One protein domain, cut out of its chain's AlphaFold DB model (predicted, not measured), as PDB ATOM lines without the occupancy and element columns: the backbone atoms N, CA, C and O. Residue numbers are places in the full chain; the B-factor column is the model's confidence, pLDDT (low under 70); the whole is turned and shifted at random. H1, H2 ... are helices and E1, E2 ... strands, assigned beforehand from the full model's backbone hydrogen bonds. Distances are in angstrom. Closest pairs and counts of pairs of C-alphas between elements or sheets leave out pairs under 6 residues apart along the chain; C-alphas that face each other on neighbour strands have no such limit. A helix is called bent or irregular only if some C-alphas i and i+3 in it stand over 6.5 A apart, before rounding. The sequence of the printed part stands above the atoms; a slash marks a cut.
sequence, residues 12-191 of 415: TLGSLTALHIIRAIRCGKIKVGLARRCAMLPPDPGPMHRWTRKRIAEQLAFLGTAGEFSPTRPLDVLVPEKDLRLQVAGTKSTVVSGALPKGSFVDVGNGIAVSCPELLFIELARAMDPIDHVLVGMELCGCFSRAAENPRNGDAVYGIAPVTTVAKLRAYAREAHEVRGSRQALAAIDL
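This is residues 12 to 191 of the 415 residues of an uncharacterized protein of Coriobacteriales bacterium OH1046 (UniProt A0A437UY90). H1 lies near the middle, with two helical hairpins, H3 with H4 and H5 with H6, crossed steeply at one end of the long axis, H2 and the small sheet of E1 and E2 toward the other end, and the strand hairpin E3 and E4 beside H1. Two long stretches with no named element, residues 27 to 52 and 141 to 165, run along the outside. The printed part has 180 residues, with elements in the order H1 H2 E1 E2 E3 E4 H3 H4 H5 H6; E1 and E2 are parallel, E3 and E4 antiparallel. The class is mixed, helices and strands, with 83 residues, under half, in named elements. The whole is compact, with a radius of gyration of the C-alphas of 15.5 A and spans of 46 by 36 by 29 A.

Begin at H1, residues 15 to 26; it touches H2, residues 53 to 67, which meets it with residues 63 to 67 alone, closest at the C-alphas of Ile 21 and Ala 66, 5.4 A. E1, residues 75 to 79, is the parallel neighbour of E2, residues 91 to 95, with N 77 and O 92 2.9 A apart, within hydrogen-bond range. E3, residues 105 to 109, and E4, residues 112 to 115, form an antiparallel hairpin, with N 106 and O 114 at 2.8 A. The closest C-alphas of H1 and E4 are those of Ala 18 and Val 114, 5.4 A. The hub is H3, residues 117 to 124, and it forms a helical hairpin with H4, residues 130 to 140, closest at the C-alphas of Leu 124 and His 133, 6.7 A, at a shallow tilt of 16 degrees, opposite ways. H3 also touches H1, H5, residues 166 to 175, and H6, residues 182 to 189. H5 and H6 are a helical hairpin at 14 degrees, closest at the C-alphas of Ala 173 and Ser 182, 5.2 A. H4 and H6 touch about perpendicular, at 73 degrees, closest at the C-alphas of Val 134 and Ala 188, 5.7 A. Every O i to N i+4 pair is within hydrogen-bond range in H1, H3, H4, H5 and H6; in H2 it is 5 of 11, beside 10 of 12 O i to N i+3 pairs.

Find C-alpha 15 at (281.823, 237.220, 475.225); from there H1 runs 16.5 A. H2 spans 11.8 A and is irregular, C-alphas 62 and 65 being 9.0 A apart. H4 spans 15.4 A and H5 14.2 A. H6 ends at C-alpha 189, (298.815, 238.533, 477.533).

The C-alphas farthest apart, of Pro 47 and Leu 191, are 47.1 A apart. The printed part has no cut. The long links are H1 to H2, E1 to E2 and H4 to H5. Look at residues 47 to 49 for pLDDT under 70; the mean of the printed part is 94.0.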
ATOM      1  N   THR A  12     275.784 232.030 466.666       97.75
ATOM      2  CA  THR A  12     277.155 232.156 467.166       97.75
ATOM      3  C   THR A  12     277.131 232.961 468.460       97.75
ATOM      4  O   THR A  12     276.580 234.061 468.487       97.75
ATOM      5  N   LEU A  13     277.706 232.425 469.533       97.94
ATOM      6  CA  LEU A  13     277.721 233.030 470.864       97.94
ATOM      7  C   LEU A  13     279.137 233.494 471.221       97.94
ATOM      8  O   LEU A  13     280.104 232.781 470.962       97.94
ATOM      9  N   GLY A  14     279.265 234.672 471.830       97.12
ATOM     10  CA  GLY A  14     280.564 235.263 472.179       97.12
ATOM     11  C   GLY A  14     280.636 235.745 473.623       97.12
ATOM     12  O   GLY A  14     279.719 235.509 474.412       97.12
ATOM     13  N   SER A  15     281.709 236.461 473.968       96.12
ATOM     14  CA  SER A  15     281.823 237.220 475.225       96.12
ATOM     15  C   SER A  15     281.539 236.344 476.470       96.12
ATOM     16  O   SER A  15     281.949 235.183 476.545       96.12
ATOM     17  N   LEU A  16     280.840 236.875 477.475       95.88
ATOM     18  CA  LEU A  16     280.524 236.197 478.733       95.88
ATOM     19  C   LEU A  16     279.694 234.920 478.535       95.88
ATOM     20  O   LEU A  16     279.851 233.977 479.310       95.88
ATOM     21  N   THR A  17     278.854 234.856 477.497       97.44
ATOM     22  CA  THR A  17     278.101 233.635 477.156       97.44
ATOM     23  C   THR A  17     279.035 232.511 476.708       97.44
ATOM     24  O   THR A  17     278.943 231.393 477.215       97.44
ATOM     25  N   ALA A  18     279.987 232.800 475.816       97.94
ATOM     26  CA  ALA A  18     280.987 231.821 475.397       97.94
ATOM     27  C   ALA A  18     281.896 231.395 476.563       97.94
ATOM     28  O   ALA A  18     282.155 230.202 476.717       97.94
ATOM     29  N   LEU A  19     282.306 232.321 477.443       98.00
ATOM     30  CA  LEU A  19     283.055 231.974 478.660       98.00
ATOM     31  C   LEU A  19     282.272 231.004 479.555       98.00
ATOM     32  O   LEU A  19     282.837 230.035 480.061       98.00
ATOM     33  N   HIS A  20     280.972 231.251 479.734       96.81
ATOM     34  CA  HIS A  20     280.101 230.399 480.536       96.81
ATOM     35  C   HIS A  20     280.017 228.975 479.962       96.81
ATOM     36  O   HIS A  20     280.203 228.005 480.693       96.81
ATOM     37  N   ILE A  21     279.822 228.848 478.646       98.06
ATOM     38  CA  ILE A  21     279.766 227.551 477.957       98.06
ATOM     39  C   ILE A  21     281.120 226.832 478.013       98.06
ATOM     40  O   ILE A  21     281.162 225.643 478.328       98.06
ATOM     41  N   ILE A  22     282.236 227.532 477.770       98.06
ATOM     42  CA  ILE A  22     283.581 226.938 477.841       98.06
ATOM     43  C   ILE A  22     283.879 226.424 479.252       98.06
ATOM     44  O   ILE A  22     284.376 225.307 479.384       98.06
ATOM     45  N   ARG A  23     283.534 227.176 480.305       97.88
ATOM     46  CA  ARG A  23     283.657 226.699 481.693       97.88
ATOM     47  C   ARG A  23     282.789 225.470 481.951       97.88
ATOM     48  O   ARG A  23     283.281 224.496 482.506       97.88
ATOM     49  N   ALA A  24     281.535 225.463 481.500       97.38
ATOM     50  CA  ALA A  24     280.645 224.315 481.674       97.38
ATOM     51  C   ALA A  24     281.163 223.051 480.958       97.38
ATOM     52  O   ALA A  24     281.091 221.953 481.514       97.38
ATOM     53  N   ILE A  25     281.751 223.199 479.766       97.25
ATOM     54  CA  ILE A  25     282.447 222.117 479.055       97.25
ATOM     55  C   ILE A  25     283.677 221.648 479.846       97.25
ATOM     56  O   ILE A  25     283.821 220.454 480.108       97.25
ATOM     57  N   ARG A  26     284.546 222.574 480.275       97.00
ATOM     58  CA  ARG A  26     285.773 222.264 481.036       97.00
ATOM     59  C   ARG A  26     285.481 221.595 482.381       97.00
ATOM     60  O   ARG A  26     286.222 220.708 482.787       97.00
ATOM     61  N   CYS A  27     284.387 221.966 483.042       96.25
ATOM     62  CA  CYS A  27     283.912 221.336 484.272       96.25
ATOM     63  C   CYS A  27     283.165 220.007 484.037       96.25
ATOM     64  O   CYS A  27     282.615 219.443 484.983       96.25
ATOM     65  N   GLY A  28     283.080 219.518 482.794       94.62
ATOM     66  CA  GLY A  28     282.415 218.260 482.445       94.62
ATOM     67  C   GLY A  28     280.885 218.286 482.555       94.62
ATOM     68  O   GLY A  28     280.253 217.232 482.489       94.62
ATOM     69  N   LYS A  29     280.273 219.469 482.715       94.31
ATOM     70  CA  LYS A  29     278.810 219.637 482.772       94.31
ATOM     71  C   LYS A  29     278.167 219.499 481.392       94.31
ATOM     72  O   LYS A  29     277.029 219.054 481.295       94.31
ATOM     73  N   ILE A  30     278.912 219.824 480.334       94.25
ATOM     74  CA  ILE A  30     278.500 219.676 478.935       94.25
ATOM     75  C   ILE A  30     279.487 218.740 478.233       94.25
ATOM     76  O   ILE A  30     280.687 219.002 478.195       94.25
ATOM     77  N   LYS A  31     278.986 217.643 477.653       91.38
ATOM     78  CA  LYS A  31     279.807 216.619 476.984       91.38
ATOM     79  C   LYS A  31     280.063 216.971 475.516       91.38
ATOM     80  O   LYS A  31     279.574 216.298 474.614       91.38
ATOM     81  N   VAL A  32     280.816 218.043 475.288       90.38
ATOM     82  CA  VAL A  32     281.184 218.553 473.958       90.38
ATOM     83  C   VAL A  32     282.682 218.866 473.933       90.38
ATOM     84  O   VAL A  32     283.243 219.303 474.932       90.38
ATOM     85  N   GLY A  33     283.353 218.629 472.806       89.12
ATOM     86  CA  GLY A  33     284.773 218.954 472.643       89.12
ATOM     87  C   GLY A  33     285.001 220.380 472.132       89.12
ATOM     88  O   GLY A  33     284.216 220.890 471.342       89.12
ATOM     89  N   LEU A  34     286.127 221.000 472.506       92.75
ATOM     90  CA  LEU A  34     286.509 222.346 472.036       92.75
ATOM     91  C   LEU A  34     287.372 222.350 470.756       92.75
ATOM     92  O   LEU A  34     287.815 223.404 470.299       92.75
ATOM     93  N   ALA A  35     287.624 221.173 470.177       91.56
ATOM     94  CA  ALA A  35     288.550 220.996 469.057       91.56
ATOM     95  C   ALA A  35     287.927 221.279 467.679       91.56
ATOM     96  O   ALA A  35     288.641 221.652 466.747       91.56
ATOM     97  N   ARG A  36     286.607 221.100 467.523       95.44
ATOM     98  CA  ARG A  36     285.931 221.243 466.227       95.44
ATOM     99  C   ARG A  36     285.762 222.721 465.880       95.44
ATOM    100  O   ARG A  36     284.783 223.351 466.270       95.44
ATOM    101  N   ARG A  37     286.734 223.273 465.153       96.44
ATOM    102  CA  ARG A  37     286.681 224.656 464.668       96.44
ATOM    103  C   ARG A  37     285.682 224.806 463.517       96.44
ATOM    104  O   ARG A  37     285.557 223.908 462.685       96.44
ATOM    105  N   CYS A  38     285.011 225.948 463.439       96.06
ATOM    106  CA  CYS A  38     284.080 226.288 462.365       96.06
ATOM    107  C   CYS A  38     284.159 227.777 461.988       96.06
ATOM    108  O   CYS A  38     284.825 228.580 462.648       96.06
ATOM    109  N   ALA A  39     283.511 228.130 460.877       94.06
ATOM    110  CA  ALA A  39     283.247 229.522 460.533       94.06
ATOM    111  C   ALA A  39     282.095 230.069 461.385       94.06
ATOM    112  O   ALA A  39     281.337 229.308 461.989       94.06
ATOM    113  N   MET A  40     281.944 231.392 461.389       94.44
ATOM    114  CA  MET A  40     280.786 232.029 462.002       94.44
ATOM    115  C   MET A  40     279.499 231.464 461.399       94.44
ATOM    116  O   MET A  40     279.382 231.346 460.179       94.44
ATOM    117  N   LEU A  41     278.527 231.150 462.248       92.94
ATOM    118  CA  LEU A  41     277.183 230.781 461.831       92.94
ATOM    119  C   LEU A  41     276.312 232.046 461.850       92.94
ATOM    120  O   LEU A  41     276.057 232.574 462.941       92.94
ATOM    121  N   PRO A  42     275.860 232.560 460.688       90.56
ATOM    122  CA  PRO A  42     274.896 233.651 460.659       90.56
ATOM    123  C   PRO A  42     273.624 233.240 461.410       90.56
ATOM    124  O   PRO A  42     273.209 232.083 461.280       90.56
ATOM    125  N   PRO A  43     272.997 234.155 462.172       92.44
ATOM    126  CA  PRO A  43     271.737 233.863 462.831       92.44
ATOM    127  C   PRO A  43     270.685 233.362 461.839       92.44
ATOM    128  O   PRO A  43     270.300 234.084 460.923       92.44
ATOM    129  N   ASP A  44     270.181 232.150 462.061       90.88
ATOM    130  CA  ASP A  44     269.084 231.566 461.292       90.88
ATOM    131  C   ASP A  44     268.035 230.962 462.239       90.88
ATOM    132  O   ASP A  44     268.351 230.018 462.971       90.88
ATOM    133  N   PRO A  45     266.795 231.486 462.268       82.44
ATOM    134  CA  PRO A  45     265.753 230.976 463.152       82.44
ATOM    135  C   PRO A  45     265.227 229.579 462.779       82.44
ATOM    136  O   PRO A  45     264.627 228.960 463.660       82.44
ATOM    137  N   GLY A  46     265.444 229.083 461.548       70.75
ATOM    138  CA  GLY A  46     265.040 227.755 461.049       70.75
ATOM    139  C   GLY A  46     263.543 227.405 461.193       70.75
ATOM    140  O   GLY A  46     262.918 227.637 462.225       70.75
ATOM    141  N   PRO A  47     262.966 226.625 460.267       67.31
ATOM    142  CA  PRO A  47     261.752 226.912 459.447       67.31
ATOM    143  C   PRO A  47     260.830 228.129 459.737       67.31
ATOM    144  O   PRO A  47     259.942 228.416 458.936       67.31
ATOM    145  N   MET A  48     260.954 228.844 460.852       62.34
ATOM    146  CA  MET A  48     260.165 230.022 461.195       62.34
ATOM    147  C   MET A  48     260.853 231.298 460.714       62.34
ATOM    148  O   MET A  48     262.058 231.441 460.847       62.34
ATOM    149  N   HIS A  49     260.080 232.282 460.251       69.69
ATOM    150  CA  HIS A  49     260.604 233.577 459.792       69.69
ATOM    151  C   HIS A  49     261.032 234.524 460.938       69.69
ATOM    152  O   HIS A  49     261.404 235.666 460.673       69.69
ATOM    153  N   ARG A  50     260.910 234.123 462.218       81.56
ATOM    154  CA  ARG A  50     261.142 235.007 463.378       81.56
ATOM    155  C   ARG A  50     261.760 234.287 464.574       81.56
ATOM    156  O   ARG A  50     261.390 233.164 464.904       81.56
ATOM    157  N   TRP A  51     262.631 235.004 465.276       87.06
ATOM    158  CA  TRP A  51     263.192 234.598 466.559       87.06
ATOM    159  C   TRP A  51     262.171 234.730 467.691       87.06
ATOM    160  O   TRP A  51     261.471 235.736 467.796       87.06
ATOM    161  N   THR A  52     262.125 233.743 468.585       89.38
ATOM    162  CA  THR A  52     261.378 233.834 469.846       89.38
ATOM    163  C   THR A  52     262.254 233.368 471.000       89.38
ATOM    164  O   THR A  52     263.088 232.477 470.834       89.38
ATOM    165  N   ARG A  53     262.045 233.939 472.195       91.81
ATOM    166  CA  ARG A  53     262.782 233.539 473.404       91.81
ATOM    167  C   ARG A  53     262.646 232.041 473.684       91.81
ATOM    168  O   ARG A  53     263.639 231.396 473.991       91.81
ATOM    169  N   LYS A  54     261.429 231.504 473.537       90.12
ATOM    170  CA  LYS A  54     261.119 230.084 473.749       90.12
ATOM    171  C   LYS A  54     261.967 229.182 472.849       90.12
ATOM    172  O   LYS A  54     262.627 228.291 473.361       90.12
ATOM    173  N   ARG A  55     262.017 229.463 471.544       87.44
ATOM    174  CA  ARG A  55     262.761 228.634 470.583       87.44
ATOM    175  C   ARG A  55     264.272 228.690 470.801       87.44
ATOM    176  O   ARG A  55     264.937 227.670 470.694       87.44
ATOM    177  N   ILE A  56     264.810 229.863 471.145       92.00
ATOM    178  CA  ILE A  56     266.229 229.990 471.512       92.00
ATOM    179  C   ILE A  56     266.517 229.155 472.768       92.00
ATOM    180  O   ILE A  56     267.480 228.400 472.783       92.00
ATOM    181  N   ALA A  57     265.669 229.243 473.796       92.81
ATOM    182  CA  ALA A  57     265.841 228.466 475.023       92.81
ATOM    183  C   ALA A  57     265.750 226.947 474.779       92.81
ATOM    184  O   ALA A  57     266.578 226.206 475.291       92.81
ATOM    185  N   GLU A  58     264.801 226.489 473.957       90.62
ATOM    186  CA  GLU A  58     264.688 225.079 473.548       90.62
ATOM    187  C   GLU A  58     265.953 224.603 472.823       90.62
ATOM    188  O   GLU A  58     266.469 223.530 473.132       90.62
ATOM    189  N   GLN A  59     266.503 225.424 471.921       89.19
ATOM    190  CA  GLN A  59     267.732 225.088 471.201       89.19
ATOM    191  C   GLN A  59     268.953 225.012 472.121       89.19
ATOM    192  O   GLN A  59     269.831 224.185 471.902       89.19
ATOM    193  N   LEU A  60     269.026 225.875 473.136       93.94
ATOM    194  CA  LEU A  60     270.146 225.937 474.075       93.94
ATOM    195  C   LEU A  60     269.986 224.983 475.267       93.94
ATOM    196  O   LEU A  60     270.915 224.866 476.061       93.94
ATOM    197  N   ALA A  61     268.864 224.267 475.392       93.56
ATOM    198  CA  ALA A  61     268.566 223.418 476.549       93.56
ATOM    199  C   ALA A  61     269.630 222.335 476.807       93.56
ATOM    200  O   ALA A  61     269.899 221.989 477.956       93.56
ATOM    201  N   PHE A  62     270.292 221.835 475.757       93.50
ATOM    202  CA  PHE A  62     271.383 220.858 475.890       93.50
ATOM    203  C   PHE A  62     272.642 221.421 476.575       93.50
ATOM    204  O   PHE A  62     273.474 220.650 477.048       93.50
ATOM    205  N   LEU A  63     272.786 222.749 476.639       94.50
ATOM    206  CA  LEU A  63     273.850 223.434 477.376       94.50
ATOM    207  C   LEU A  63     273.511 223.582 478.871       94.50
ATOM    208  O   LEU A  63     274.309 224.132 479.630       94.50
ATOM    209  N   GLY A  64     272.331 223.119 479.302       92.88
ATOM    210  CA  GLY A  64     271.846 223.261 480.671       92.88
ATOM    211  C   GLY A  64     271.795 224.726 481.109       92.88
ATOM    212  O   GLY A  64     271.429 225.615 480.340       92.88
ATOM    213  N   THR A  65     272.241 224.982 482.335       91.56
ATOM    214  CA  THR A  65     272.349 226.316 482.944       91.56
ATOM    215  C   THR A  65     273.242 227.280 482.159       91.56
ATOM    216  O   THR A  65     273.048 228.494 482.240       91.56
ATOM    217  N   ALA A  66     274.189 226.780 481.353       91.75
ATOM    218  CA  ALA A  66     275.027 227.623 480.500       91.75
ATOM    219  C   ALA A  66     274.271 228.235 479.311       91.75
ATOM    220  O   ALA A  66     274.692 229.269 478.792       91.75
ATOM    221  N   GLY A  67     273.155 227.619 478.905       91.88
ATOM    222  CA  GLY A  67     272.269 228.103 477.846       91.88
ATOM    223  C   GLY A  67     271.152 229.035 478.328       91.88
ATOM    224  O   GLY A  67     270.431 229.601 477.506       91.88
ATOM    225  N   GLU A  68     270.981 229.202 479.642       93.88
ATOM    226  CA  GLU A  68     269.938 230.054 480.212       93.88
ATOM    227  C   GLU A  68     270.274 231.544 480.077       93.88
ATOM    228  O   GLU A  68     271.396 231.982 480.333       93.88
ATOM    229  N   PHE A  69     269.267 232.352 479.728       95.50
ATOM    230  CA  PHE A  69     269.431 233.792 479.549       95.50
ATOM    231  C   PHE A  69     268.215 234.603 480.008       95.50
ATOM    232  O   PHE A  69     267.054 234.162 479.983       95.50
ATOM    233  N   SER A  70     268.486 235.839 480.414       93.75
ATOM    234  CA  SER A  70     267.512 236.797 480.936       93.75
ATOM    235  C   SER A  70     267.936 238.238 480.609       93.75
ATOM    236  O   SER A  70     269.049 238.463 480.144       93.75
ATOM    237  N   PRO A  71     267.098 239.256 480.864       91.12
ATOM    238  CA  PRO A  71     267.519 240.653 480.722       91.12
ATOM    239  C   PRO A  71     268.714 241.053 481.605       91.12
ATOM    240  O   PRO A  71     269.479 241.929 481.220       91.12
ATOM    241  N   THR A  72     268.891 240.418 482.769       90.19
ATOM    242  CA  THR A  72     270.018 240.679 483.685       90.19
ATOM    243  C   THR A  72     271.251 239.828 483.378       90.19
ATOM    244  O   THR A  72     272.353 240.175 483.797       90.19
ATOM    245  N   ARG A  73     271.080 238.738 482.622       90.88
ATOM    246  CA  ARG A  73     272.144 237.875 482.102       90.88
ATOM    247  C   ARG A  73     271.880 237.613 480.614       90.88
ATOM    248  O   ARG A  73     271.330 236.561 480.274       90.88
ATOM    249  N   PRO A  74     272.165 238.595 479.744       95.38
ATOM    250  CA  PRO A  74     271.799 238.497 478.342       95.38
ATOM    251  C   PRO A  74     272.606 237.415 477.623       95.38
ATOM    252  O   PRO A  74     273.776 237.198 477.926       95.38
ATOM    253  N   LEU A  75     271.983 236.787 476.627       97.00
ATOM    254  CA  LEU A  75     272.656 235.932 475.659       97.00
ATOM    255  C   LEU A  75     273.470 236.811 474.700       97.00
ATOM    256  O   LEU A  75     272.887 237.559 473.908       97.00
ATOM    257  N   ASP A  76     274.797 236.739 474.770       97.06
ATOM    258  CA  ASP A  76     275.707 237.453 473.872       97.06
ATOM    259  C   ASP A  76     275.778 236.723 472.524       97.06
ATOM    260  O   ASP A  76     276.407 235.672 472.394       97.06
ATOM    261  N   VAL A  77     275.137 237.300 471.511       97.25
ATOM    262  CA  VAL A  77     275.062 236.743 470.158       97.25
ATOM    263  C   VAL A  77     275.945 237.555 469.225       97.25
ATOM    264  O   VAL A  77     275.846 238.780 469.162       97.25
ATOM    265  N   LEU A  78     276.801 236.876 468.475       97.00
ATOM    266  CA  LEU A  78     277.607 237.482 467.429       97.00
ATOM    267  C   LEU A  78     276.844 237.425 466.110       97.00
ATOM    268  O   LEU A  78     276.305 236.384 465.732       97.00
ATOM    269  N   VAL A  79     276.817 238.546 465.393       95.81
ATOM    270  CA  VAL A  79     276.156 238.664 464.088       95.81
ATOM    271  C   VAL A  79     277.131 239.247 463.060       95.81
ATOM    272  O   VAL A  79     277.926 240.114 463.426       95.81
ATOM    273  N   PRO A  80     277.125 238.790 461.795       93.75
ATOM    274  CA  PRO A  80     278.065 239.314 460.805       93.75
ATOM    275  C   PRO A  80     277.664 240.723 460.337       93.75
ATOM    276  O   PRO A  80     278.514 241.517 459.956       93.75
ATOM    277  N   GLU A  81     276.374 241.063 460.421       93.00
ATOM    278  CA  GLU A  81     275.817 242.320 459.916       93.00
ATOM    279  C   GLU A  81     274.778 242.905 460.879       93.00
ATOM    280  O   GLU A  81     274.172 242.199 461.690       93.00
ATOM    281  N   LYS A  82     274.553 244.222 460.792       93.19
ATOM    282  CA  LYS A  82     273.618 244.944 461.673       93.19
ATOM    283  C   LYS A  82     272.172 244.463 461.533       93.19
ATOM    284  O   LYS A  82     271.466 244.426 462.538       93.19
ATOM    285  N   ASP A  83     271.763 244.064 460.335       91.81
ATOM    286  CA  ASP A  83     270.370 243.705 460.047       91.81
ATOM    287  C   ASP A  83     270.012 242.296 460.541       91.81
ATOM    288  O   ASP A  83     268.840 241.958 460.688       91.81
ATOM    289  N   LEU A  84     271.020 241.498 460.904       92.31
ATOM    290  CA  LEU A  84     270.855 240.165 461.487       92.31
ATOM    291  C   LEU A  84     270.810 240.176 463.021       92.31
ATOM    292  O   LEU A  84     270.800 239.118 463.650       92.31
ATOM    293  N   ARG A  85     270.787 241.359 463.651       94.00
ATOM    294  CA  ARG A  85     270.641 241.487 465.107       94.00
ATOM    295  C   ARG A  85     269.321 240.883 465.573       94.00
ATOM    296  O   ARG A  85     268.249 241.236 465.081       94.00
ATOM    297  N   LEU A  86     269.395 240.038 466.595       92.69
ATOM    298  CA  LEU A  86     268.213 239.451 467.210       92.69
ATOM    299  C   LEU A  86     267.407 240.529 467.939       92.69
ATOM    300  O   LEU A  86     267.932 241.261 468.776       92.69
ATOM    301  N   GLN A  87     266.107 240.571 467.655       90.62
ATOM    302  CA  GLN A  87     265.136 241.440 468.322       90.62
ATOM    303  C   GLN A  87     264.369 240.648 469.390       90.62
ATOM    304  O   GLN A  87     263.152 240.492 469.322       90.62
ATOM    305  N   VAL A  88     265.100 240.071 470.352       92.81
ATOM    306  CA  VAL A  88     264.531 239.231 471.420       92.81
ATOM    307  C   VAL A  88     264.996 239.722 472.787       92.81
ATOM    308  O   VAL A  88     266.191 239.896 473.026       92.81
ATOM    309  N   ALA A  89     264.051 239.911 473.712       93.00
ATOM    310  CA  ALA A  89     264.354 240.302 475.085       93.00
ATOM    311  C   ALA A  89     265.296 239.292 475.766       93.00
ATOM    312  O   ALA A  89     265.078 238.081 475.704       93.00
ATOM    313  N   GLY A  90     266.331 239.803 476.437       94.75
ATOM    314  CA  GLY A  90     267.383 238.982 477.039       94.75
ATOM    315  C   GLY A  90     268.481 238.546 476.065       94.75
ATOM    316  O   GLY A  90     269.317 237.738 476.442       94.75
ATOM    317  N   THR A  91     268.515 239.066 474.836       96.38
ATOM    318  CA  THR A  91     269.645 238.876 473.911       96.38
ATOM    319  C   THR A  91     270.400 240.185 473.709       96.38
ATOM    320  O   THR A  91     269.817 241.268 473.761       96.38
ATOM    321  N   LYS A  92     271.707 240.087 473.474       96.06
ATOM    322  CA  LYS A  92     272.582 241.208 473.137       96.06
ATOM    323  C   LYS A  92     273.368 240.844 471.886       96.06
ATOM    324  O   LYS A  92     274.255 240.000 471.928       96.06
ATOM    325  N   SER A  93     273.037 241.492 470.773       95.88
ATOM    326  CA  SER A  93     273.713 241.244 469.497       95.88
ATOM    327  C   SER A  93     274.927 242.158 469.320       95.88
ATOM    328  O   SER A  93     274.793 243.384 469.360       95.88
ATOM    329  N   THR A  94     276.096 241.575 469.069       95.19
ATOM    330  CA  THR A  94     277.336 242.289 468.742       95.19
ATOM    331  C   THR A  94     277.714 242.000 467.298       95.19
ATOM    332  O   THR A  94     277.788 240.845 466.889       95.19
ATOM    333  N   VAL A  95     277.936 243.056 466.514       95.06
ATOM    334  CA  VAL A  95     278.368 242.912 465.121       95.06
ATOM    335  C   VAL A  95     279.858 242.604 465.114       95.06
ATOM    336  O   VAL A  95     280.642 243.374 465.676       95.06
ATOM    337  N   VAL A  96     280.235 241.491 464.494       90.81
ATOM    338  CA  VAL A  96     281.639 241.155 464.265       90.81
ATOM    339  C   VAL A  96     282.190 242.134 463.234       90.81
ATOM    340  O   VAL A  96     281.616 242.319 462.167       90.81
ATOM    341  N   SER A  97     283.283 242.804 463.582       83.31
ATOM    342  CA  SER A  97     283.958 243.778 462.720       83.31
ATOM    343  C   SER A  97     285.447 243.459 462.674       83.31
ATOM    344  O   SER A  97     285.992 242.980 463.671       83.31
ATOM    345  N   GLY A  98     286.073 243.722 461.526       84.00
ATOM    346  CA  GLY A  98     287.444 243.300 461.229       84.00
ATOM    347  C   GLY A  98     287.515 241.874 460.677       84.00
ATOM    348  O   GLY A  98     286.581 241.081 460.832       84.00
ATOM    349  N   ALA A  99     288.619 241.555 460.007       88.31
ATOM    350  CA  ALA A  99     288.860 240.205 459.522       88.31
ATOM    351  C   ALA A  99     289.108 239.235 460.692       88.31
ATOM    352  O   ALA A  99     289.971 239.459 461.542       88.31
ATOM    353  N   LEU A 100     288.350 238.135 460.723       94.25
ATOM    354  CA  LEU A 100     288.579 237.035 461.655       94.25
ATOM    355  C   LEU A 100     289.480 235.964 461.018       94.25
ATOM    356  O   LEU A 100     289.226 235.568 459.875       94.25
ATOM    357  N   PRO A 101     290.476 235.443 461.758       95.44
ATOM    358  CA  PRO A 101     291.204 234.241 461.367       95.44
ATOM    359  C   PRO A 101     290.274 233.063 461.033       95.44
ATOM    360  O   PRO A 101     289.143 232.954 461.512       95.44
ATOM    361  N   LYS A 102     290.738 232.111 460.219       93.12
ATOM    362  CA  LYS A 102     289.945 230.897 459.961       93.12
ATOM    363  C   LYS A 102     289.805 230.078 461.247       93.12
ATOM    364  O   LYS A 102     290.784 229.825 461.941       93.12
ATOM    365  N   GLY A 103     288.593 229.598 461.527       94.25
ATOM    366  CA  GLY A 103     288.335 228.748 462.693       94.25
ATOM    367  C   GLY A 103     288.210 229.504 464.020       94.25
ATOM    368  O   GLY A 103     288.449 228.913 465.072       94.25
ATOM    369  N   SER A 104     287.817 230.780 463.988       97.44
ATOM    370  CA  SER A 104     287.544 231.615 465.172       97.44
ATOM    371  C   SER A 104     286.402 231.137 466.072       97.44
ATOM    372  O   SER A 104     286.157 231.730 467.121       97.44
ATOM    373  N   PHE A 105     285.695 230.078 465.683       98.31
ATOM    374  CA  PHE A 105     284.569 229.534 466.428       98.31
ATOM    375  C   PHE A 105     284.725 228.035 466.644       98.31
ATOM    376  O   PHE A 105     285.424 227.349 465.899       98.31
ATOM    377  N   VAL A 106     284.071 227.534 467.684       97.94
ATOM    378  CA  VAL A 106     283.948 226.123 468.032       97.94
ATOM    379  C   VAL A 106     282.499 225.712 467.830       97.94
ATOM    380  O   VAL A 106     281.603 226.331 468.399       97.94
ATOM    381  N   ASP A 107     282.274 224.662 467.048       96.69
ATOM    382  CA  ASP A 107     280.959 224.040 466.901       96.69
ATOM    383  C   ASP A 107     280.657 223.210 468.151       96.69
ATOM    384  O   ASP A 107     281.337 222.215 468.418       96.69
ATOM    385  N   VAL A 108     279.643 223.630 468.914       95.12
ATOM    386  CA  VAL A 108     279.209 222.935 470.132       95.12
ATOM    387  C   VAL A 108     278.003 222.019 469.904       95.12
ATOM    388  O   VAL A 108     277.465 221.456 470.854       95.12
ATOM    389  N   GLY A 109     277.606 221.821 468.646       92.25
ATOM    390  CA  GLY A 109     276.465 221.009 468.248       92.25
ATOM    391  C   GLY A 109     275.168 221.808 468.147       92.25
ATOM    392  O   GLY A 109     275.078 222.969 468.543       92.25
ATOM    393  N   ASN A 110     274.140 221.172 467.578       90.44
ATOM    394  CA  ASN A 110     272.797 221.745 467.430       90.44
ATOM    395  C   ASN A 110     272.784 223.129 466.750       90.44
ATOM    396  O   ASN A 110     272.016 224.002 467.137       90.44
ATOM    397  N   GLY A 111     273.645 223.361 465.754       92.56
ATOM    398  CA  GLY A 111     273.714 224.653 465.058       92.56
ATOM    399  C   GLY A 111     274.230 225.812 465.922       92.56
ATOM    400  O   GLY A 111     274.146 226.967 465.509       92.56
ATOM    401  N   ILE A 112     274.779 225.529 467.104       95.38
ATOM    402  CA  ILE A 112     275.363 226.532 467.987       95.38
ATOM    403  C   ILE A 112     276.881 226.509 467.831       95.38
ATOM    404  O   ILE A 112     277.528 225.468 467.955       95.38
ATOM    405  N   ALA A 113     277.452 227.681 467.590       97.62
ATOM    406  CA  ALA A 113     278.882 227.918 467.649       97.62
ATOM    407  C   ALA A 113     279.205 228.880 468.797       97.62
ATOM    408  O   ALA A 113     278.397 229.748 469.132       97.62
ATOM    409  N   VAL A 114     280.389 228.755 469.390       98.25
ATOM    410  CA  VAL A 114     280.906 229.697 470.396       98.25
ATOM    411  C   VAL A 114     282.268 230.232 469.974       98.25
ATOM    412  O   VAL A 114     283.000 229.529 469.278       98.25
ATOM    413  N   SER A 115     282.640 231.446 470.381       98.38
ATOM    414  CA  SER A 115     284.001 231.966 470.173       98.38
ATOM    415  C   SER A 115     285.048 230.957 470.653       98.38
ATOM    416  O   SER A 115     284.926 230.392 471.744       98.38
ATOM    417  N   CYS A 116     286.085 230.709 469.847       98.25
ATOM    418  CA  CYS A 116     287.223 229.908 470.294       98.25
ATOM    419  C   CYS A 116     287.904 230.567 471.510       98.25
ATOM    420  O   CYS A 116     287.747 231.774 471.693       98.25
ATOM    421  N   PRO A 117     288.680 229.829 472.333       98.38
ATOM    422  CA  PRO A 117     289.367 230.413 473.489       98.38
ATOM    423  C   PRO A 117     290.174 231.677 473.154       98.38
ATOM    424  O   PRO A 117     290.179 232.627 473.931       98.38
ATOM    425  N   GLU A 118     290.806 231.712 471.979       98.50
ATOM    426  CA  GLU A 118     291.611 232.841 471.520       98.50
ATOM    427  C   GLU A 118     290.772 234.080 471.159       98.50
ATOM    428  O   GLU A 118     291.094 235.187 471.593       98.50
ATOM    429  N   LEU A 119     289.669 233.908 470.419       98.12
ATOM    430  CA  LEU A 119     288.737 235.002 470.125       98.12
ATOM    431  C   LEU A 119     288.023 235.467 471.394       98.12
ATOM    432  O   LEU A 119     287.935 236.669 471.639       98.12
ATOM    433  N   LEU A 120     287.558 234.524 472.215       98.38
ATOM    434  CA  LEU A 120     286.909 234.806 473.490       98.38
ATOM    435  C   LEU A 120     287.785 235.724 474.344       98.38
ATOM    436  O   LEU A 120     287.301 236.717 474.881       98.38
ATOM    437  N   PHE A 121     289.079 235.420 474.448       98.62
ATOM    438  CA  PHE A 121     289.997 236.237 475.227       98.62
ATOM    439  C   PHE A 121     290.043 237.694 474.731       98.62
ATOM    440  O   PHE A 121     290.056 238.613 475.545       98.62
ATOM    441  N   ILE A 122     289.988 237.936 473.418       98.00
ATOM    442  CA  ILE A 122     289.912 239.296 472.850       98.00
ATOM    443  C   ILE A 122     288.581 239.977 473.182       98.00
ATOM    444  O   ILE A 122     288.564 241.148 473.565       98.00
ATOM    445  N   GLU A 123     287.467 239.254 473.065       97.25
ATOM    446  CA  GLU A 123     286.127 239.782 473.353       97.25
ATOM    447  C   GLU A 123     285.989 240.233 474.812       97.25
ATOM    448  O   GLU A 123     285.391 241.277 475.098       97.25
ATOM    449  N   LEU A 124     286.588 239.479 475.737       97.69
ATOM    450  CA  LEU A 124     286.550 239.765 477.169       97.69
ATOM    451  C   LEU A 124     287.371 240.991 477.573       97.69
ATOM    452  O   LEU A 124     287.042 241.615 478.580       97.69
ATOM    453  N   ALA A 125     288.339 241.417 476.756       95.69
ATOM    454  CA  ALA A 125     289.199 242.574 477.029       95.69
ATOM    455  C   ALA A 125     288.436 243.896 477.226       95.69
ATOM    456  O   ALA A 125     288.985 244.891 477.694       95.69
ATOM    457  N   ARG A 126     287.168 243.938 476.808       89.44
ATOM    458  CA  ARG A 126     286.276 245.097 476.955       89.44
ATOM    459  C   ARG A 126     285.107 244.863 477.902       89.44
ATOM    460  O   ARG A 126     284.353 245.800 478.161       89.44
ATOM    461  N   ALA A 127     284.912 243.620 478.323       91.19
ATOM    462  CA  ALA A 127     283.831 243.211 479.207       91.19
ATOM    463  C   ALA A 127     284.306 243.034 480.656       91.19
ATOM    464  O   ALA A 127     283.470 242.885 481.542       91.19
ATOM    465  N   MET A 128     285.622 243.025 480.880       92.19
ATOM    466  CA  MET A 128     286.249 242.723 482.161       92.19
ATOM    467  C   MET A 128     287.231 243.811 482.575       92.19
ATOM    468  O   MET A 128     287.846 244.465 481.731       92.19
ATOM    469  N   ASP A 129     287.404 243.952 483.887       89.06
ATOM    470  CA  ASP A 129     288.506 244.729 484.437       89.06
ATOM    471  C   ASP A 129     289.842 244.020 484.138       89.06
ATOM    472  O   ASP A 129     289.868 242.789 484.010       89.06
ATOM    473  N   PRO A 130     290.972 244.751 484.059       89.69
ATOM    474  CA  PRO A 130     292.252 244.187 483.627       89.69
ATOM    475  C   PRO A 130     292.689 242.933 484.397       89.69
ATOM    476  O   PRO A 130     293.114 241.956 483.785       89.69
ATOM    477  N   ILE A 131     292.539 242.919 485.725       91.50
ATOM    478  CA  ILE A 131     292.900 241.753 486.544       91.50
ATOM    479  C   ILE A 131     291.995 240.546 486.281       91.50
ATOM    480  O   ILE A 131     292.502 239.435 486.166       91.50
ATOM    481  N   ASP A 132     290.681 240.730 486.121       94.44
ATOM    482  CA  ASP A 132     289.785 239.614 485.793       94.44
ATOM    483  C   ASP A 132     290.134 239.031 484.423       94.44
ATOM    484  O   ASP A 132     290.085 237.816 484.226       94.44
ATOM    485  N   HIS A 133     290.522 239.896 483.483       96.62
ATOM    486  CA  HIS A 133     290.947 239.484 482.154       96.62
ATOM    487  C   HIS A 133     292.232 238.650 482.201       96.62
ATOM    488  O   HIS A 133     292.271 237.575 481.602       96.62
ATOM    489  N   VAL A 134     293.235 239.072 482.981       97.25
ATOM    490  CA  VAL A 134     294.458 238.288 483.237       97.25
ATOM    491  C   VAL A 134     294.125 236.947 483.897       97.25
ATOM    492  O   VAL A 134     294.602 235.909 483.439       97.25
ATOM    493  N   LEU A 135     293.253 236.932 484.911       97.94
ATOM    494  CA  LEU A 135     292.849 235.705 485.608       97.94
ATOM    495  C   LEU A 135     292.124 234.717 484.691       97.94
ATOM    496  O   LEU A 135     292.369 233.515 484.774       97.94
ATOM    497  N   VAL A 136     291.261 235.198 483.790       98.25
ATOM    498  CA  VAL A 136     290.655 234.343 482.757       98.25
ATOM    499  C   VAL A 136     291.719 233.831 481.788       98.25
ATOM    500  O   VAL A 136     291.680 232.667 481.403       98.25
ATOM    501  N   GLY A 137     292.698 234.656 481.422       98.44
ATOM    502  CA  GLY A 137     293.841 234.226 480.621       98.44
ATOM    503  C   GLY A 137     294.614 233.068 481.260       98.44
ATOM    504  O   GLY A 137     294.858 232.054 480.602       98.44
ATOM    505  N   MET A 138     294.922 233.183 482.555       98.62
ATOM    506  CA  MET A 138     295.565 232.126 483.344       98.62
ATOM    507  C   MET A 138     294.677 230.880 483.490       98.62
ATOM    508  O   MET A 138     295.189 229.769 483.445       98.62
ATOM    509  N   GLU A 139     293.353 231.029 483.599       98.62
ATOM    510  CA  GLU A 139     292.408 229.900 483.600       98.62
ATOM    511  C   GLU A 139     292.401 229.152 482.254       98.62
ATOM    512  O   GLU A 139     292.414 227.920 482.220       98.62
ATOM    513  N   LEU A 140     292.404 229.876 481.129       98.62
ATOM    514  CA  LEU A 140     292.400 229.282 479.785       98.62
ATOM    515  C   LEU A 140     293.733 228.592 479.442       98.62
ATOM    516  O   LEU A 140     293.727 227.576 478.737       98.62
ATOM    517  N   CYS A 141     294.851 229.129 479.944       98.69
ATOM    518  CA  CYS A 141     296.208 228.588 479.776       98.69
ATOM    519  C   CYS A 141     296.654 227.690 480.947       98.69
ATOM    520  O   CYS A 141     297.815 227.282 481.010       98.69
ATOM    521  N   GLY A 142     295.752 227.409 481.888       98.19
ATOM    522  CA  GLY A 142     296.024 226.670 483.115       98.19
ATOM    523  C   GLY A 142     295.290 225.336 483.192       98.19
ATOM    524  O   GLY A 142     294.488 224.961 482.328       98.19
ATOM    525  N   CYS A 143     295.557 224.628 484.285       98.06
ATOM    526  CA  CYS A 143     295.101 223.265 484.519       98.06
ATOM    527  C   CYS A 143     293.830 223.182 485.381       98.06
ATOM    528  O   CYS A 143     293.550 222.151 485.996       98.06
ATOM    529  N   PHE A 144     293.050 224.265 485.429       98.06
ATOM    530  CA  PHE A 144     291.809 224.356 486.196       98.06
ATOM    531  C   PHE A 144     290.708 225.103 485.434       98.06
ATOM    532  O   PHE A 144     290.957 225.807 484.456       98.06
ATOM    533  N   SER A 145     289.467 224.969 485.893       97.69
ATOM    534  CA  SER A 145     288.334 225.781 485.442       97.69
ATOM    535  C   SER A 145     287.486 226.183 486.633       97.69
ATOM    536  O   SER A 145     287.170 225.348 487.482       97.69
ATOM    537  N   ARG A 146     287.077 227.450 486.684       96.81
ATOM    538  CA  ARG A 146     286.084 227.913 487.659       96.81
ATOM    539  C   ARG A 146     284.699 227.394 487.273       96.81
ATOM    540  O   ARG A 146     284.431 227.152 486.092       96.81
ATOM    541  N   ALA A 147     283.815 227.274 488.263       94.94
ATOM    542  CA  ALA A 147     282.414 226.947 488.029       94.94
ATOM    543  C   ALA A 147     281.766 227.945 487.058       94.94
ATOM    544  O   ALA A 147     282.050 229.145 487.067       94.94
ATOM    545  N   ALA A 148     280.876 227.444 486.215       93.38
ATOM    546  CA  ALA A 148     280.308 228.203 485.116       93.38
ATOM    547  C   ALA A 148     279.301 229.257 485.635       93.38
ATOM    548  O   ALA A 148     279.362 230.438 485.282       93.38
ATOM    549  N   GLU A 149     278.424 228.839 486.545       88.81
ATOM    550  CA  GLU A 149     277.313 229.625 487.082       88.81
ATOM    551  C   GLU A 149     277.745 230.538 488.229       88.81
ATOM    552  O   GLU A 149     277.204 231.629 488.404       88.81
ATOM    553  N   ASN A 150     278.725 230.087 489.010       90.31
ATOM    554  CA  ASN A 150     279.229 230.781 490.186       90.31
ATOM    555  C   ASN A 150     280.765 230.756 490.189       90.31
ATOM    556  O   ASN A 150     281.366 230.127 491.054       90.31
ATOM    557  N   PRO A 151     281.435 231.428 489.237       91.06
ATOM    558  CA  PRO A 151     282.886 231.325 489.077       91.06
ATOM    559  C   PRO A 151     283.673 231.813 490.290       91.06
ATOM    560  O   PRO A 151     284.831 231.441 490.467       91.06
ATOM    561  N   ARG A 152     283.055 232.655 491.122       88.56
ATOM    562  CA  ARG A 152     283.673 233.184 492.329       88.56
ATOM    563  C   ARG A 152     283.618 232.207 493.498       88.56
ATOM    564  O   ARG A 152     284.642 232.035 494.141       88.56
ATOM    565  N   ASN A 153     282.449 231.633 493.796       88.62
ATOM    566  CA  ASN A 153     282.235 230.850 495.022       88.62
ATOM    567  C   ASN A 153     281.872 229.379 494.776       88.62
ATOM    568  O   ASN A 153     281.696 228.645 495.738       88.62
ATOM    569  N   GLY A 154     281.669 228.971 493.526       90.44
ATOM    570  CA  GLY A 154     281.409 227.584 493.163       90.44
ATOM    571  C   GLY A 154     282.700 226.783 493.038       90.44
ATOM    572  O   GLY A 154     283.779 227.348 492.847       90.44
ATOM    573  N   ASP A 155     282.563 225.464 493.108       90.56
ATOM    574  CA  ASP A 155     283.696 224.545 493.076       90.56
ATOM    575  C   ASP A 155     284.429 224.599 491.734       90.56
ATOM    576  O   ASP A 155     283.834 224.460 490.660       90.56
ATOM    577  N   ALA A 156     285.743 224.798 491.798       94.12
ATOM    578  CA  ALA A 156     286.602 224.681 490.634       94.12
ATOM    579  C   ALA A 156     286.906 223.206 490.333       94.12
ATOM    580  O   ALA A 156     286.945 222.357 491.222       94.12
ATOM    581  N   VAL A 157     287.151 222.918 489.057       96.44
ATOM    582  CA  VAL A 157     287.685 221.633 488.598       96.44
ATOM    583  C   VAL A 157     289.177 221.799 488.340       96.44
ATOM    584  O   VAL A 157     289.583 222.784 487.729       96.44
ATOM    585  N   TYR A 158     289.972 220.830 488.786       96.62
ATOM    586  CA  TYR A 158     291.436 220.835 488.735       96.62
ATOM    587  C   TYR A 158     291.961 219.668 487.885       96.62
ATOM    588  O   TYR A 158     291.222 218.726 487.598       96.62
ATOM    589  N   GLY A 159     293.241 219.707 487.506       96.62
ATOM    590  CA  GLY A 159     293.909 218.612 486.792       96.62
ATOM    591  C   GLY A 159     293.424 218.404 485.352       96.62
ATOM    592  O   GLY A 159     293.535 217.302 484.817       96.62
ATOM    593  N   ILE A 160     292.868 219.440 484.725       96.94
ATOM    594  CA  ILE A 160     292.397 219.400 483.334       96.94
ATOM    595  C   ILE A 160     293.431 220.016 482.393       96.94
ATOM    596  O   ILE A 160     294.238 220.836 482.806       96.94
ATOM    597  N   ALA A 161     293.403 219.661 481.109       96.81
ATOM    598  CA  ALA A 161     294.302 220.277 480.135       96.81
ATOM    599  C   ALA A 161     293.928 221.756 479.867       96.81
ATOM    600  O   ALA A 161     292.734 222.102 479.846       96.81
ATOM    601  N   PRO A 162     294.911 222.637 479.603       98.00
ATOM    602  CA  PRO A 162     294.639 223.992 479.136       98.00
ATOM    603  C   PRO A 162     293.953 223.966 477.763       98.00
ATOM    604  O   PRO A 162     294.171 223.065 476.950       98.00
ATOM    605  N   VAL A 163     293.099 224.955 477.494       97.75
ATOM    606  CA  VAL A 163     292.359 225.062 476.216       97.75
ATOM    607  C   VAL A 163     293.068 225.930 475.189       97.75
ATOM    608  O   VAL A 163     292.721 225.900 474.009       97.75
ATOM    609  N   THR A 164     294.073 226.683 475.622       98.31
ATOM    610  CA  THR A 164     294.958 227.464 474.764       98.31
ATOM    611  C   THR A 164     296.313 227.657 475.450       98.31
ATOM    612  O   THR A 164     296.602 227.019 476.456       98.31
ATOM    613  N   THR A 165     297.159 228.494 474.865       98.62
ATOM    614  CA  THR A 165     298.478 228.874 475.392       98.62
ATOM    615  C   THR A 165     298.674 230.367 475.157       98.62
ATOM    616  O   THR A 165     298.137 230.896 474.183       98.62
ATOM    617  N   VAL A 166     299.499 231.038 475.953       98.50
ATOM    618  CA  VAL A 166     299.969 232.415 475.753       98.50
ATOM    619  C   VAL A 166     300.503 232.609 474.334       98.50
ATOM    620  O   VAL A 166     300.186 233.608 473.689       98.50
ATOM    621  N   ALA A 167     301.238 231.630 473.794       98.62
ATOM    622  CA  ALA A 167     301.720 231.672 472.413       98.62
ATOM    623  C   ALA A 167     300.571 231.736 471.389       98.62
ATOM    624  O   ALA A 167     300.594 232.579 470.490       98.62
ATOM    625  N   LYS A 168     299.542 230.891 471.545       98.50
ATOM    626  CA  LYS A 168     298.342 230.889 470.687       98.50
ATOM    627  C   LYS A 168     297.504 232.155 470.857       98.50
ATOM    628  O   LYS A 168     297.107 232.734 469.849       98.50
ATOM    629  N   LEU A 169     297.294 232.620 472.092       98.62
ATOM    630  CA  LEU A 169     296.606 233.883 472.378       98.62
ATOM    631  C   LEU A 169     297.305 235.053 471.676       98.62
ATOM    632  O   LEU A 169     296.663 235.829 470.971       98.62
ATOM    633  N   ARG A 170     298.635 235.149 471.814       98.56
ATOM    634  CA  ARG A 170     299.441 236.215 471.208       98.56
ATOM    635  C   ARG A 170     299.421 236.152 469.685       98.56
ATOM    636  O   ARG A 170     299.264 237.189 469.044       98.56
ATOM    637  N   ALA A 171     299.587 234.962 469.106       98.31
ATOM    638  CA  ALA A 171     299.542 234.772 467.658       98.31
ATOM    639  C   ALA A 171     298.179 235.189 467.090       98.31
ATOM    640  O   ALA A 171     298.119 236.006 466.173       98.31
ATOM    641  N   TYR A 172     297.093 234.714 467.704       98.31
ATOM    642  CA  TYR A 172     295.738 235.035 467.277       98.31
ATOM    643  C   TYR A 172     295.426 236.530 467.422       98.31
ATOM    644  O   TYR A 172     294.891 237.126 466.496       98.31
ATOM    645  N   ALA A 173     295.800 237.172 468.535       97.56
ATOM    646  CA  ALA A 173     295.562 238.605 468.738       97.56
ATOM    647  C   ALA A 173     296.335 239.503 467.758       97.56
ATOM    648  O   ALA A 173     295.858 240.587 467.418       97.56
ATOM    649  N   ARG A 174     297.501 239.056 467.273       97.44
ATOM    650  CA  ARG A 174     298.243 239.738 466.200       97.44
ATOM    651  C   ARG A 174     297.578 239.561 464.838       97.44
ATOM    652  O   ARG A 174     297.503 240.519 464.077       97.44
ATOM    653  N   GLU A 175     297.087 238.364 464.530       97.50
ATOM    654  CA  GLU A 175     296.367 238.112 463.277       97.50
ATOM    655  C   GLU A 175     295.043 238.894 463.250       97.50
ATOM    656  O   GLU A 175     294.795 239.672 462.334       97.50
ATOM    657  N   ALA A 176     294.264 238.806 464.329       96.06
ATOM    658  CA  ALA A 176     293.002 239.507 464.553       96.06
ATOM    659  C   ALA A 176     293.178 240.975 465.005       96.06
ATOM    660  O   ALA A 176     292.367 241.488 465.775       96.06
ATOM    661  N   HIS A 177     294.233 241.672 464.579       95.19
ATOM    662  CA  HIS A 177     294.558 243.032 465.040       95.19
ATOM    663  C   HIS A 177     293.462 244.079 464.761       95.19
ATOM    664  O   HIS A 177     293.361 245.064 465.493       95.19
ATOM    665  N   GLU A 178     292.622 243.859 463.745       94.31
ATOM    666  CA  GLU A 178     291.462 244.706 463.426       94.31
ATOM    667  C   GLU A 178     290.262 244.474 464.358       94.31
ATOM    668  O   GLU A 178     289.353 245.303 464.435       94.31
ATOM    669  N   VAL A 179     290.245 243.349 465.079       94.06
ATOM    670  CA  VAL A 179     289.171 243.028 466.015       94.06
ATOM    671  C   VAL A 179     289.274 243.936 467.231       94.06
ATOM    672  O   VAL A 179     290.314 244.106 467.876       94.06
ATOM    673  N   ARG A 180     288.141 244.536 467.586       92.62
ATOM    674  CA  ARG A 180     288.061 245.428 468.734       92.62
ATOM    675  C   ARG A 180     288.378 244.663 470.023       92.62
ATOM    676  O   ARG A 180     287.630 243.779 470.415       92.62
ATOM    677  N   GLY A 181     289.423 245.094 470.726       94.81
ATOM    678  CA  GLY A 181     289.901 244.451 471.954       94.81
ATOM    679  C   GLY A 181     291.286 243.823 471.806       94.81
ATOM    680  O   GLY A 181     291.945 243.605 472.817       94.81
ATOM    681  N   SER A 182     291.777 243.602 470.580       96.19
ATOM    682  CA  SER A 182     293.051 242.902 470.348       96.19
ATOM    683  C   SER A 182     294.245 243.608 470.984       96.19
ATOM    684  O   SER A 182     295.106 242.962 471.573       96.19
ATOM    685  N   ARG A 183     294.274 244.948 470.959       95.12
ATOM    686  CA  ARG A 183     295.333 245.724 471.622       95.12
ATOM    687  C   ARG A 183     295.308 245.564 473.144       95.12
ATOM    688  O   ARG A 183     296.362 245.401 473.749       95.12
ATOM    689  N   GLN A 184     294.125 245.614 473.757       95.19
ATOM    690  CA  GLN A 184     293.966 245.397 475.199       95.19
ATOM    691  C   GLN A 184     294.332 243.958 475.582       95.19
ATOM    692  O   GLN A 184     295.025 243.746 476.571       95.19
ATOM    693  N   ALA A 185     293.940 242.982 474.760       97.44
ATOM    694  CA  ALA A 185     294.302 241.584 474.946       97.44
ATOM    695  C   ALA A 185     295.812 241.353 474.876       97.44
ATOM    696  O   ALA A 185     296.340 240.653 475.729       97.44
ATOM    697  N   LEU A 186     296.522 241.973 473.927       97.75
ATOM    698  CA  LEU A 186     297.984 241.886 473.861       97.75
ATOM    699  C   LEU A 186     298.654 242.394 475.143       97.75
ATOM    700  O   LEU A 186     299.543 241.721 475.647       97.75
ATOM    701  N   ALA A 187     298.179 243.509 475.708       94.56
ATOM    702  CA  ALA A 187     298.703 244.021 476.974       94.56
ATOM    703  C   ALA A 187     298.438 243.064 478.152       94.56
ATOM    704  O   ALA A 187     299.315 242.854 478.983       94.56
ATOM    705  N   ALA A 188     297.250 242.450 478.216       96.06
ATOM    706  CA  ALA A 188     296.939 241.458 479.245       96.06
ATOM    707  C   ALA A 188     297.760 240.167 479.081       96.06
ATOM    708  O   ALA A 188     298.168 239.577 480.075       96.06
ATOM    709  N   ILE A 189     298.034 239.742 477.842       97.75
ATOM    710  CA  ILE A 189     298.815 238.533 477.533       97.75
ATOM    711  C   ILE A 189     300.224 238.599 478.116       97.75
ATOM    712  O   ILE A 189     300.737 237.576 478.564       97.75
ATOM    713  N   ASP A 190     300.832 239.782 478.145       94.31
ATOM    714  CA  ASP A 190     302.178 239.963 478.693       94.31
ATOM    715  C   ASP A 190     302.234 239.779 480.222       94.31
ATOM    716  O   ASP A 190     303.313 239.584 480.774       94.31
ATOM    717  N   LEU A 191     301.076 239.756 480.890       95.06
ATOM    718  CA  LEU A 191     300.922 239.511 482.326       95.06
ATOM    719  C   LEU A 191     300.450 238.081 482.648       95.06
ATOM    720  O   LEU A 191     300.304 237.730 483.817       95.06
TER     721      LEU A 191